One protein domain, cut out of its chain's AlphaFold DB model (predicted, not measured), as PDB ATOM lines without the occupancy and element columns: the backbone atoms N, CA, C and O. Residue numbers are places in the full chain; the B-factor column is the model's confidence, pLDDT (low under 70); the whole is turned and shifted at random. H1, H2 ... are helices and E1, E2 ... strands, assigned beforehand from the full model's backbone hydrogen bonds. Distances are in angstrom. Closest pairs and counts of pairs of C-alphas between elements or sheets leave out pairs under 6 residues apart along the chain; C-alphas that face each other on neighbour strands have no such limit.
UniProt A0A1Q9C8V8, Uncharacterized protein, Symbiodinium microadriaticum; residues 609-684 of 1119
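AT A GLANCE: This is residues 609 to 684 of the 1119 residues of an uncharacterized protein of Symbiodinium microadriaticum (UniProt A0A1Q9C8V8). Two antiparallel helices, H1 and H3, lie side by side at one end of a long, loose model; the small hairpin E1-E2 lies in the middle with short H2 beside E1, and a second hairpin, E3-E4, makes the other end. The printed part has 76 residues, in the order H1 H2 E1 E2 E3 E4 H3, with two antiparallel two-stranded sheets, E1 - E2 and E3 - E4; its class is mixed, helices and strands. It is loose, with a radius of gyration of the C-alphas of 14.2 A, and elongated, spanning 43 by 26 by 19 A.

HOW THE PARTS SIT: Start with H1, residues 609 to 625: it touches H3, residues 672 to 684, at a shallow tilt of 23 degrees, opposite ways, the closest C-alphas being those of Lys 612 and Leu 683, 6.4 A apart. H2, residues 628 to 636, is close to H1 but not clearly touching, about perpendicular at 89 degrees, with C-alphas 625 and 631 closest at 5.3 A. In the hairpin of E1, residues 640 to 643, and E2, residues 646 to 649, look for N 641 and O 648, 3.0 A apart. E2 runs on into E3, residues 652 to 655, at 40 degrees; E3 forms a hairpin with E4, residues 660 to 663, where N 653 and O 662 are 2.8 A apart. Residues 648 to 649 of E2 also pair, antiparallel, with residues 670 to 671. Every O i to N i+4 pair is within hydrogen-bond range in H3, 12 of 13 in H1, and 2 of 5 in H2, which has 2 of 6 O i to N i+3 pairs within range.

IN THESE COORDINATES: Find C-alpha 609 at (504.317, 489.783, 875.824); from there H1 runs 24.8 A. H2 measures 12.6 A. H3 runs 18.5 A to C-alpha 684 at (499.469, 479.047, 870.371).

THE WHOLE: The C-alphas of Thr 657 and Glu 684 are the two farthest apart, 42.6 A. The printed part has no cut and no long link. Mean pLDDT of the printed part is 70.2; 35 residues are under 70, among them 652 to 667.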
ATOM      1  N   ILE A 609     502.870 490.002 875.947       59.69
ATOM      2  CA  ILE A 609     504.317 489.783 875.824       59.69
ATOM      3  C   ILE A 609     504.860 489.106 877.083       59.69
ATOM      4  O   ILE A 609     505.546 488.096 876.965       59.69
ATOM      5  N   LEU A 610     504.493 489.608 878.268       61.69
ATOM      6  CA  LEU A 610     504.874 489.010 879.550       61.69
ATOM      7  C   LEU A 610     504.341 487.576 879.693       61.69
ATOM      8  O   LEU A 610     505.104 486.684 880.061       61.69
ATOM      9  N   PHE A 611     503.073 487.336 879.336       71.62
ATOM     10  CA  PHE A 611     502.481 485.994 879.331       71.62
ATOM     11  C   PHE A 611     503.219 485.046 878.379       71.62
ATOM     12  O   PHE A 611     503.599 483.955 878.791       71.62
ATOM     13  N   LYS A 612     503.499 485.474 877.138       64.88
ATOM     14  CA  LYS A 612     504.289 484.685 876.180       64.88
ATOM     15  C   LYS A 612     505.665 484.350 876.730       64.88
ATOM     16  O   LYS A 612     506.013 483.178 876.737       64.88
ATOM     17  N   SER A 613     506.414 485.340 877.231       68.94
ATOM     18  CA  SER A 613     507.756 485.098 877.776       68.94
ATOM     19  C   SER A 613     507.735 484.120 878.948       68.94
ATOM     20  O   SER A 613     508.555 483.206 878.976       68.94
ATOM     21  N   PHE A 614     506.762 484.259 879.856       72.25
ATOM     22  CA  PHE A 614     506.582 483.350 880.985       72.25
ATOM     23  C   PHE A 614     506.260 481.926 880.513       72.25
ATOM     24  O   PHE A 614     506.933 480.983 880.917       72.25
ATOM     25  N   MET A 615     505.290 481.765 879.610       76.25
ATOM     26  CA  MET A 615     504.885 480.446 879.122       76.25
ATOM     27  C   MET A 615     505.970 479.772 878.267       76.25
ATOM     28  O   MET A 615     506.134 478.562 878.377       76.25
ATOM     29  N   THR A 616     506.771 480.514 877.487       74.62
ATOM     30  CA  THR A 616     507.936 479.933 876.785       74.62
ATOM     31  C   THR A 616     509.061 479.541 877.740       74.62
ATOM     32  O   THR A 616     509.710 478.521 877.522       74.62
ATOM     33  N   GLU A 617     509.297 480.302 878.816       75.25
ATOM     34  CA  GLU A 617     510.262 479.893 879.842       75.25
ATOM     35  C   GLU A 617     509.770 478.641 880.584       75.25
ATOM     36  O   GLU A 617     510.544 477.711 880.806       75.25
ATOM     37  N   PHE A 618     508.477 478.580 880.907       75.44
ATOM     38  CA  PHE A 618     507.852 477.420 881.536       75.44
ATOM     39  C   PHE A 618     507.913 476.177 880.636       75.44
ATOM     40  O   PHE A 618     508.354 475.126 881.094       75.44
ATOM     41  N   GLN A 619     507.598 476.306 879.341       79.56
ATOM     42  CA  GLN A 619     507.756 475.232 878.353       79.56
ATOM     43  C   GLN A 619     509.209 474.741 878.274       79.56
ATOM     44  O   GLN A 619     509.453 473.538 878.329       79.56
ATOM     45  N   SER A 620     510.182 475.659 878.219       75.31
ATOM     46  CA  SER A 620     511.608 475.310 878.176       75.31
ATOM     47  C   SER A 620     512.096 474.622 879.456       75.31
ATOM     48  O   SER A 620     513.005 473.798 879.390       75.31
ATOM     49  N   ARG A 621     511.507 474.929 880.620       75.50
ATOM     50  CA  ARG A 621     511.785 474.220 881.879       75.50
ATOM     51  C   ARG A 621     511.147 472.830 881.895       75.50
ATOM     52  O   ARG A 621     511.827 471.885 882.265       75.50
ATOM     53  N   LEU A 622     509.897 472.685 881.448       76.94
ATOM     54  CA  LEU A 622     509.240 471.375 881.346       76.94
ATOM     55  C   LEU A 622     510.007 470.431 880.408       76.94
ATOM     56  O   LEU A 622     510.320 469.318 880.808       76.94
ATOM     57  N   GLN A 623     510.427 470.908 879.232       78.19
ATOM     58  CA  GLN A 623     511.234 470.129 878.279       78.19
ATOM     59  C   GLN A 623     512.584 469.652 878.845       78.19
ATOM     60  O   GLN A 623     513.119 468.653 878.377       78.19
ATOM     61  N   LYS A 624     513.149 470.324 879.858       76.44
ATOM     62  CA  LYS A 624     514.386 469.862 880.513       76.44
ATOM     63  C   LYS A 624     514.157 468.725 881.506       76.44
ATOM     64  O   LYS A 624     515.065 467.928 881.709       76.44
ATOM     65  N   ILE A 625     512.949 468.589 882.055       72.19
ATOM     66  CA  ILE A 625     512.594 467.507 882.990       72.19
ATOM     67  C   ILE A 625     512.579 466.137 882.283       72.19
ATOM     68  O   ILE A 625     512.756 465.109 882.940       72.19
ATOM     69  N   GLU A 626     512.470 466.107 880.949       63.47
ATOM     70  CA  GLU A 626     512.700 464.905 880.131       63.47
ATOM     71  C   GLU A 626     514.175 464.431 880.157       63.47
ATOM     72  O   GLU A 626     514.462 463.281 879.816       63.47
ATOM     73  N   HIS A 627     515.130 465.264 880.601       68.50
ATOM     74  CA  HIS A 627     516.518 464.851 880.805       68.50
ATOM     75  C   HIS A 627     516.711 464.114 882.141       68.50
ATOM     76  O   HIS A 627     516.431 464.628 883.223       68.50
ATOM     77  N   VAL A 628     517.301 462.918 882.039       60.31
ATOM     78  CA  VAL A 628     517.403 461.872 883.079       60.31
ATOM     79  C   VAL A 628     518.002 462.322 884.422       60.31
ATOM     80  O   VAL A 628     517.771 461.664 885.438       60.31
ATOM     81  N   GLU A 629     518.787 463.398 884.459       61.91
ATOM     82  CA  GLU A 629     519.392 463.913 885.696       61.91
ATOM     83  C   GLU A 629     518.422 464.792 886.501       61.91
ATOM     84  O   GLU A 629     518.303 464.607 887.712       61.91
ATOM     85  N   GLU A 630     517.663 465.676 885.844       60.88
ATOM     86  CA  GLU A 630     516.688 466.554 886.512       60.88
ATOM     87  C   GLU A 630     515.453 465.764 886.981       60.88
ATOM     88  O   GLU A 630     514.918 466.022 888.063       60.88
ATOM     89  N   THR A 631     515.038 464.734 886.231       67.31
ATOM     90  CA  THR A 631     513.903 463.878 886.617       67.31
ATOM     91  C   THR A 631     514.146 463.114 887.923       67.31
ATOM     92  O   THR A 631     513.196 462.861 888.661       67.31
ATOM     93  N   LYS A 632     515.394 462.724 888.225       69.81
ATOM     94  CA  LYS A 632     515.721 461.926 889.423       69.81
ATOM     95  C   LYS A 632     515.457 462.695 890.710       69.81
ATOM     96  O   LYS A 632     514.706 462.205 891.543       69.81
ATOM     97  N   GLY A 633     515.976 463.919 890.821       73.38
ATOM     98  CA  GLY A 633     515.756 464.759 892.003       73.38
ATOM     99  C   GLY A 633     514.274 465.080 892.240       73.38
ATOM    100  O   GLY A 633     513.831 465.155 893.380       73.38
ATOM    101  N   LEU A 634     513.479 465.200 891.170       69.81
ATOM    102  CA  LEU A 634     512.030 465.422 891.262       69.81
ATOM    103  C   LEU A 634     511.237 464.172 891.684       69.81
ATOM    104  O   LEU A 634     510.181 464.309 892.302       69.81
ATOM    105  N   ILE A 635     511.738 462.971 891.377       75.19
ATOM    106  CA  ILE A 635     511.175 461.699 891.858       75.19
ATOM    107  C   ILE A 635     511.590 461.444 893.315       75.19
ATOM    108  O   ILE A 635     510.760 461.042 894.124       75.19
ATOM    109  N   GLU A 636     512.844 461.731 893.673       76.25
ATOM    110  CA  GLU A 636     513.365 461.630 895.047       76.25
ATOM    111  C   GLU A 636     512.653 462.585 896.020       76.25
ATOM    112  O   GLU A 636     512.476 462.256 897.189       76.25
ATOM    113  N   GLN A 637     512.196 463.743 895.534       70.75
ATOM    114  CA  GLN A 637     511.379 464.700 896.291       70.75
ATOM    115  C   GLN A 637     509.859 464.444 896.184       70.75
ATOM    116  O   GLN A 637     509.073 465.282 896.616       70.75
ATOM    117  N   GLU A 638     509.433 463.323 895.591       68.44
ATOM    118  CA  GLU A 638     508.030 462.899 895.419       68.44
ATOM    119  C   GLU A 638     507.103 463.816 894.581       68.44
ATOM    120  O   GLU A 638     505.891 463.594 894.544       68.44
ATOM    121  N   TRP A 639     507.631 464.798 893.840       67.44
ATOM    122  CA  TRP A 639     506.826 465.663 892.952       67.44
ATOM    123  C   TRP A 639     506.349 464.925 891.697       67.44
ATOM    124  O   TRP A 639     505.247 465.164 891.194       67.44
ATOM    125  N   LEU A 640     507.190 464.021 891.192       73.06
ATOM    126  CA  LEU A 640     506.898 463.147 890.062       73.06
ATOM    127  C   LEU A 640     507.010 461.679 890.469       73.06
ATOM    128  O   LEU A 640     507.812 461.304 891.320       73.06
ATOM    129  N   TYR A 641     506.246 460.822 889.800       78.94
ATOM    130  CA  TYR A 641     506.453 459.378 889.835       78.94
ATOM    131  C   TYR A 641     506.321 458.793 888.429       78.94
ATOM    132  O   TYR A 641     505.756 459.416 887.529       78.94
ATOM    133  N   LYS A 642     506.871 457.594 888.229       78.88
ATOM    134  CA  LYS A 642     506.724 456.850 886.975       78.88
ATOM    135  C   LYS A 642     505.586 455.850 887.082       78.88
ATOM    136  O   LYS A 642     505.559 455.052 888.019       78.88
ATOM    137  N   GLN A 643     504.682 455.873 886.109       78.56
ATOM    138  CA  GLN A 643     503.601 454.902 885.963       78.56
ATOM    139  C   GLN A 643     503.825 454.139 884.655       78.56
ATOM    140  O   GLN A 643     503.349 454.528 883.593       78.56
ATOM    141  N   GLY A 644     504.640 453.083 884.725       79.44
ATOM    142  CA  GLY A 644     505.244 452.490 883.527       79.44
ATOM    143  C   GLY A 644     506.330 453.410 882.963       79.44
ATOM    144  O   GLY A 644     507.194 453.867 883.714       79.44
ATOM    145  N   ASP A 645     506.270 453.691 881.661       70.31
ATOM    146  CA  ASP A 645     507.205 454.598 880.980       70.31
ATOM    147  C   ASP A 645     506.801 456.084 881.067       70.31
ATOM    148  O   ASP A 645     507.632 456.957 880.807       70.31
ATOM    149  N   GLU A 646     505.567 456.401 881.479       73.56
ATOM    150  CA  GLU A 646     505.090 457.785 881.576       73.56
ATOM    151  C   GLU A 646     505.431 458.452 882.919       73.56
ATOM    152  O   GLU A 646     505.388 457.843 883.994       73.56
ATOM    153  N   LEU A 647     505.766 459.745 882.844       81.25
ATOM    154  CA  LEU A 647     506.010 460.617 883.992       81.25
ATOM    155  C   LEU A 647     504.708 461.297 884.423       81.25
ATOM    156  O   LEU A 647     504.109 462.042 883.648       81.25
ATOM    157  N   MET A 648     504.317 461.082 885.676       76.75
ATOM    158  CA  MET A 648     503.080 461.585 886.267       76.75
ATOM    159  C   MET A 648     503.392 462.601 887.367       76.75
ATOM    160  O   MET A 648     504.226 462.347 888.240       76.75
ATOM    161  N   TRP A 649     502.715 463.748 887.338       78.31
ATOM    162  CA  TRP A 649     502.820 464.792 888.359       78.31
ATOM    163  C   TRP A 649     501.830 464.535 889.491       78.31
ATOM    164  O   TRP A 649     500.638 464.349 889.239       78.31
ATOM    165  N   ARG A 650     502.299 464.557 890.744       72.25
ATOM    166  CA  ARG A 650     501.416 464.436 891.912       72.25
ATOM    167  C   ARG A 650     500.834 465.794 892.290       72.25
ATOM    168  O   ARG A 650     501.570 466.762 892.463       72.25
ATOM    169  N   TYR A 651     499.526 465.841 892.527       70.12
ATOM    170  CA  TYR A 651     498.938 466.910 893.328       70.12
ATOM    171  C   TYR A 651     499.235 466.629 894.798       70.12
ATOM    172  O   TYR A 651     498.769 465.630 895.344       70.12
ATOM    173  N   LEU A 652     500.031 467.492 895.427       68.44
ATOM    174  CA  LEU A 652     500.376 467.401 896.843       68.44
ATOM    175  C   LEU A 652     499.503 468.371 897.652       68.44
ATOM    176  O   LEU A 652     499.488 469.574 897.396       68.44
ATOM    177  N   ALA A 653     498.775 467.834 898.627       60.44
ATOM    178  CA  ALA A 653     498.007 468.563 899.623       60.44
ATOM    179  C   ALA A 653     498.736 468.497 900.967       60.44
ATOM    180  O   ALA A 653     499.171 467.429 901.392       60.44
ATOM    181  N   ARG A 654     498.854 469.619 901.674       60.44
ATOM    182  CA  ARG A 654     499.528 469.637 902.975       60.44
ATOM    183  C   ARG A 654     498.564 469.256 904.092       60.44
ATOM    184  O   ARG A 654     497.677 470.043 904.425       60.44
ATOM    185  N   ASP A 655     498.760 468.091 904.704       57.88
ATOM    186  CA  ASP A 655     497.968 467.683 905.863       57.88
ATOM    187  C   ASP A 655     498.403 468.490 907.095       57.88
ATOM    188  O   ASP A 655     499.525 468.365 907.601       57.88
ATOM    189  N   ALA A 656     497.497 469.338 907.584       56.28
ATOM    190  CA  ALA A 656     497.726 470.184 908.749       56.28
ATOM    191  C   ALA A 656     497.901 469.387 910.057       56.28
ATOM    192  O   ALA A 656     498.512 469.899 910.995       56.28
ATOM    193  N   THR A 657     497.392 468.152 910.128       59.81
ATOM    194  CA  THR A 657     497.479 467.293 911.319       59.81
ATOM    195  C   THR A 657     498.771 466.480 911.366       59.81
ATOM    196  O   THR A 657     499.360 466.334 912.435       59.81
ATOM    197  N   LEU A 658     499.253 466.005 910.212       59.12
ATOM    198  CA  LEU A 658     500.481 465.207 910.101       59.12
ATOM    199  C   LEU A 658     501.737 466.039 909.785       59.12
ATOM    200  O   LEU A 658     502.844 465.506 909.833       59.12
ATOM    201  N   GLN A 659     501.577 467.328 909.455       57.00
ATOM    202  CA  GLN A 659     502.635 468.239 908.989       57.00
ATOM    203  C   GLN A 659     503.471 467.685 907.818       57.00
ATOM    204  O   GLN A 659     504.649 468.016 907.668       57.00
ATOM    205  N   ARG A 660     502.852 466.863 906.970       61.03
ATOM    206  CA  ARG A 660     503.464 466.267 905.779       61.03
ATOM    207  C   ARG A 660     502.597 466.541 904.562       61.03
ATOM    208  O   ARG A 660     501.379 466.676 904.676       61.03
ATOM    209  N   ASP A 661     503.246 466.612 903.413       62.44
ATOM    210  CA  ASP A 661     502.559 466.709 902.137       62.44
ATOM    211  C   ASP A 661     502.098 465.296 901.743       62.44
ATOM    212  O   ASP A 661     502.894 464.360 901.679       62.44
ATOM    213  N   ILE A 662     500.790 465.132 901.571       67.12
ATOM    214  CA  ILE A 662     500.120 463.899 901.148       67.12
ATOM    215  C   ILE A 662     499.593 464.083 899.723       67.12
ATOM    216  O   ILE A 662     499.424 465.207 899.254       67.12
ATOM    217  N   GLN A 663     499.295 462.997 899.013       63.81
ATOM    218  CA  GLN A 663     498.609 463.116 897.726       63.81
ATOM    219  C   GLN A 663     497.197 463.695 897.932       63.81
ATOM    220  O   GLN A 663     496.492 463.304 898.865       63.81
ATOM    221  N   HIS A 664     496.789 464.638 897.080       62.25
ATOM    222  CA  HIS A 664     495.477 465.279 897.149       62.25
ATOM    223  C   HIS A 664     494.369 464.220 897.003       62.25
ATOM    224  O   HIS A 664     494.393 463.470 896.026       62.25
ATOM    225  N   PRO A 665     493.396 464.138 897.929       55.22
ATOM    226  CA  PRO A 665     492.493 462.986 898.022       55.22
ATOM    227  C   PRO A 665     491.502 462.856 896.855       55.22
ATOM    228  O   PRO A 665     490.944 461.780 896.667       55.22
ATOM    229  N   THR A 666     491.280 463.928 896.091       54.84
ATOM    230  CA  THR A 666     490.302 463.989 894.986       54.84
ATOM    231  C   THR A 666     490.897 464.272 893.604       54.84
ATOM    232  O   THR A 666     490.181 464.151 892.619       54.84
ATOM    233  N   LEU A 667     492.176 464.662 893.491       60.00
ATOM    234  CA  LEU A 667     492.754 465.079 892.204       60.00
ATOM    235  C   LEU A 667     493.671 463.996 891.634       60.00
ATOM    236  O   LEU A 667     494.703 463.663 892.225       60.00
ATOM    237  N   GLU A 668     493.305 463.475 890.465       70.69
ATOM    238  CA  GLU A 668     494.098 462.471 889.759       70.69
ATOM    239  C   GLU A 668     495.435 463.050 889.249       70.69
ATOM    240  O   GLU A 668     495.483 464.192 888.787       70.69
ATOM    241  N   PRO A 669     496.543 462.287 889.309       69.50
ATOM    242  CA  PRO A 669     497.821 462.700 888.735       69.50
ATOM    243  C   PRO A 669     497.749 462.967 887.227       69.50
ATOM    244  O   PRO A 669     497.205 462.169 886.469       69.50
ATOM    245  N   VAL A 670     498.373 464.056 886.769       78.12
ATOM    246  CA  VAL A 670     498.378 464.449 885.347       78.12
ATOM    247  C   VAL A 670     499.704 464.068 884.690       78.12
ATOM    248  O   VAL A 670     500.778 464.289 885.257       78.12
ATOM    249  N   SER A 671     499.651 463.516 883.473       81.56
ATOM    250  CA  SER A 671     500.860 463.137 882.735       81.56
ATOM    251  C   SER A 671     501.658 464.359 882.271       81.56
ATOM    252  O   SER A 671     501.115 465.401 881.893       81.56
ATOM    253  N   HIS A 672     502.984 464.230 882.267       79.25
ATOM    254  CA  HIS A 672     503.900 465.282 881.831       79.25
ATOM    255  C   HIS A 672     503.640 465.709 880.372       79.25
ATOM    256  O   HIS A 672     503.681 466.902 880.062       79.25
ATOM    257  N   ALA A 673     503.291 464.753 879.504       79.31
ATOM    258  CA  ALA A 673     502.935 465.003 878.109       79.31
ATOM    259  C   ALA A 673     501.680 465.889 877.976       79.31
ATOM    260  O   ALA A 673     501.689 466.852 877.208       79.31
ATOM    261  N   THR A 674     500.636 465.636 878.775       80.44
ATOM    262  CA  THR A 674     499.412 466.455 878.786       80.44
ATOM    263  C   THR A 674     499.697 467.895 879.220       80.44
ATOM    264  O   THR A 674     499.157 468.839 878.633       80.44
ATOM    265  N   ILE A 675     500.584 468.106 880.203       77.94
ATOM    266  CA  ILE A 675     500.993 469.458 880.624       77.94
ATOM    267  C   ILE A 675     501.765 470.174 879.507       77.94
ATOM    268  O   ILE A 675     501.439 471.320 879.192       77.94
ATOM    269  N   LEU A 676     502.736 469.513 878.864       78.06
ATOM    270  CA  LEU A 676     503.465 470.076 877.719       78.06
ATOM    271  C   LEU A 676     502.519 470.472 876.573       78.06
ATOM    272  O   LEU A 676     502.616 471.588 876.058       78.06
ATOM    273  N   GLN A 677     501.566 469.603 876.222       78.94
ATOM    274  CA  GLN A 677     500.571 469.862 875.179       78.94
ATOM    275  C   GLN A 677     499.647 471.035 875.542       78.94
ATOM    276  O   GLN A 677     499.342 471.876 874.693       78.94
ATOM    277  N   SER A 678     499.242 471.144 876.809       71.88
ATOM    278  CA  SER A 678     498.412 472.246 877.313       71.88
ATOM    279  C   SER A 678     499.165 473.582 877.293       71.88
ATOM    280  O   SER A 678     498.628 474.596 876.850       71.88
ATOM    281  N   VAL A 679     500.437 473.590 877.707       76.25
ATOM    282  CA  VAL A 679     501.321 474.769 877.672       76.25
ATOM    283  C   VAL A 679     501.586 475.227 876.238       76.25
ATOM    284  O   VAL A 679     501.505 476.425 875.962       76.25
ATOM    285  N   GLN A 680     501.839 474.296 875.316       76.12
ATOM    286  CA  GLN A 680     501.977 474.604 873.893       76.12
ATOM    287  C   GLN A 680     500.676 475.188 873.323       76.12
ATOM    288  O   GLN A 680     500.702 476.234 872.677       76.12
ATOM    289  N   THR A 681     499.531 474.580 873.640       69.88
ATOM    290  CA  THR A 681     498.214 475.059 873.203       69.88
ATOM    291  C   THR A 681     497.942 476.480 873.722       69.88
ATOM    292  O   THR A 681     497.480 477.337 872.970       69.88
ATOM    293  N   LEU A 682     498.277 476.782 874.981       65.94
ATOM    294  CA  LEU A 682     498.150 478.128 875.559       65.94
ATOM    295  C   LEU A 682     499.101 479.150 874.916       65.94
ATOM    296  O   LEU A 682     498.724 480.312 874.750       65.94
ATOM    297  N   LEU A 683     500.310 478.737 874.528       68.81
ATOM    298  CA  LEU A 683     501.230 479.576 873.759       68.81
ATOM    299  C   LEU A 683     500.670 479.896 872.372       68.81
ATOM    300  O   LEU A 683     500.680 481.064 871.985       68.81
ATOM    301  N   GLU A 684     500.117 478.898 871.678       65.75
ATOM    302  CA  GLU A 684     499.469 479.047 870.371       65.75
ATOM    303  C   GLU A 684     498.281 480.027 870.442       65.75
ATOM    304  O   GLU A 684     498.242 481.001 869.683       65.75
TER     305      GLU A 684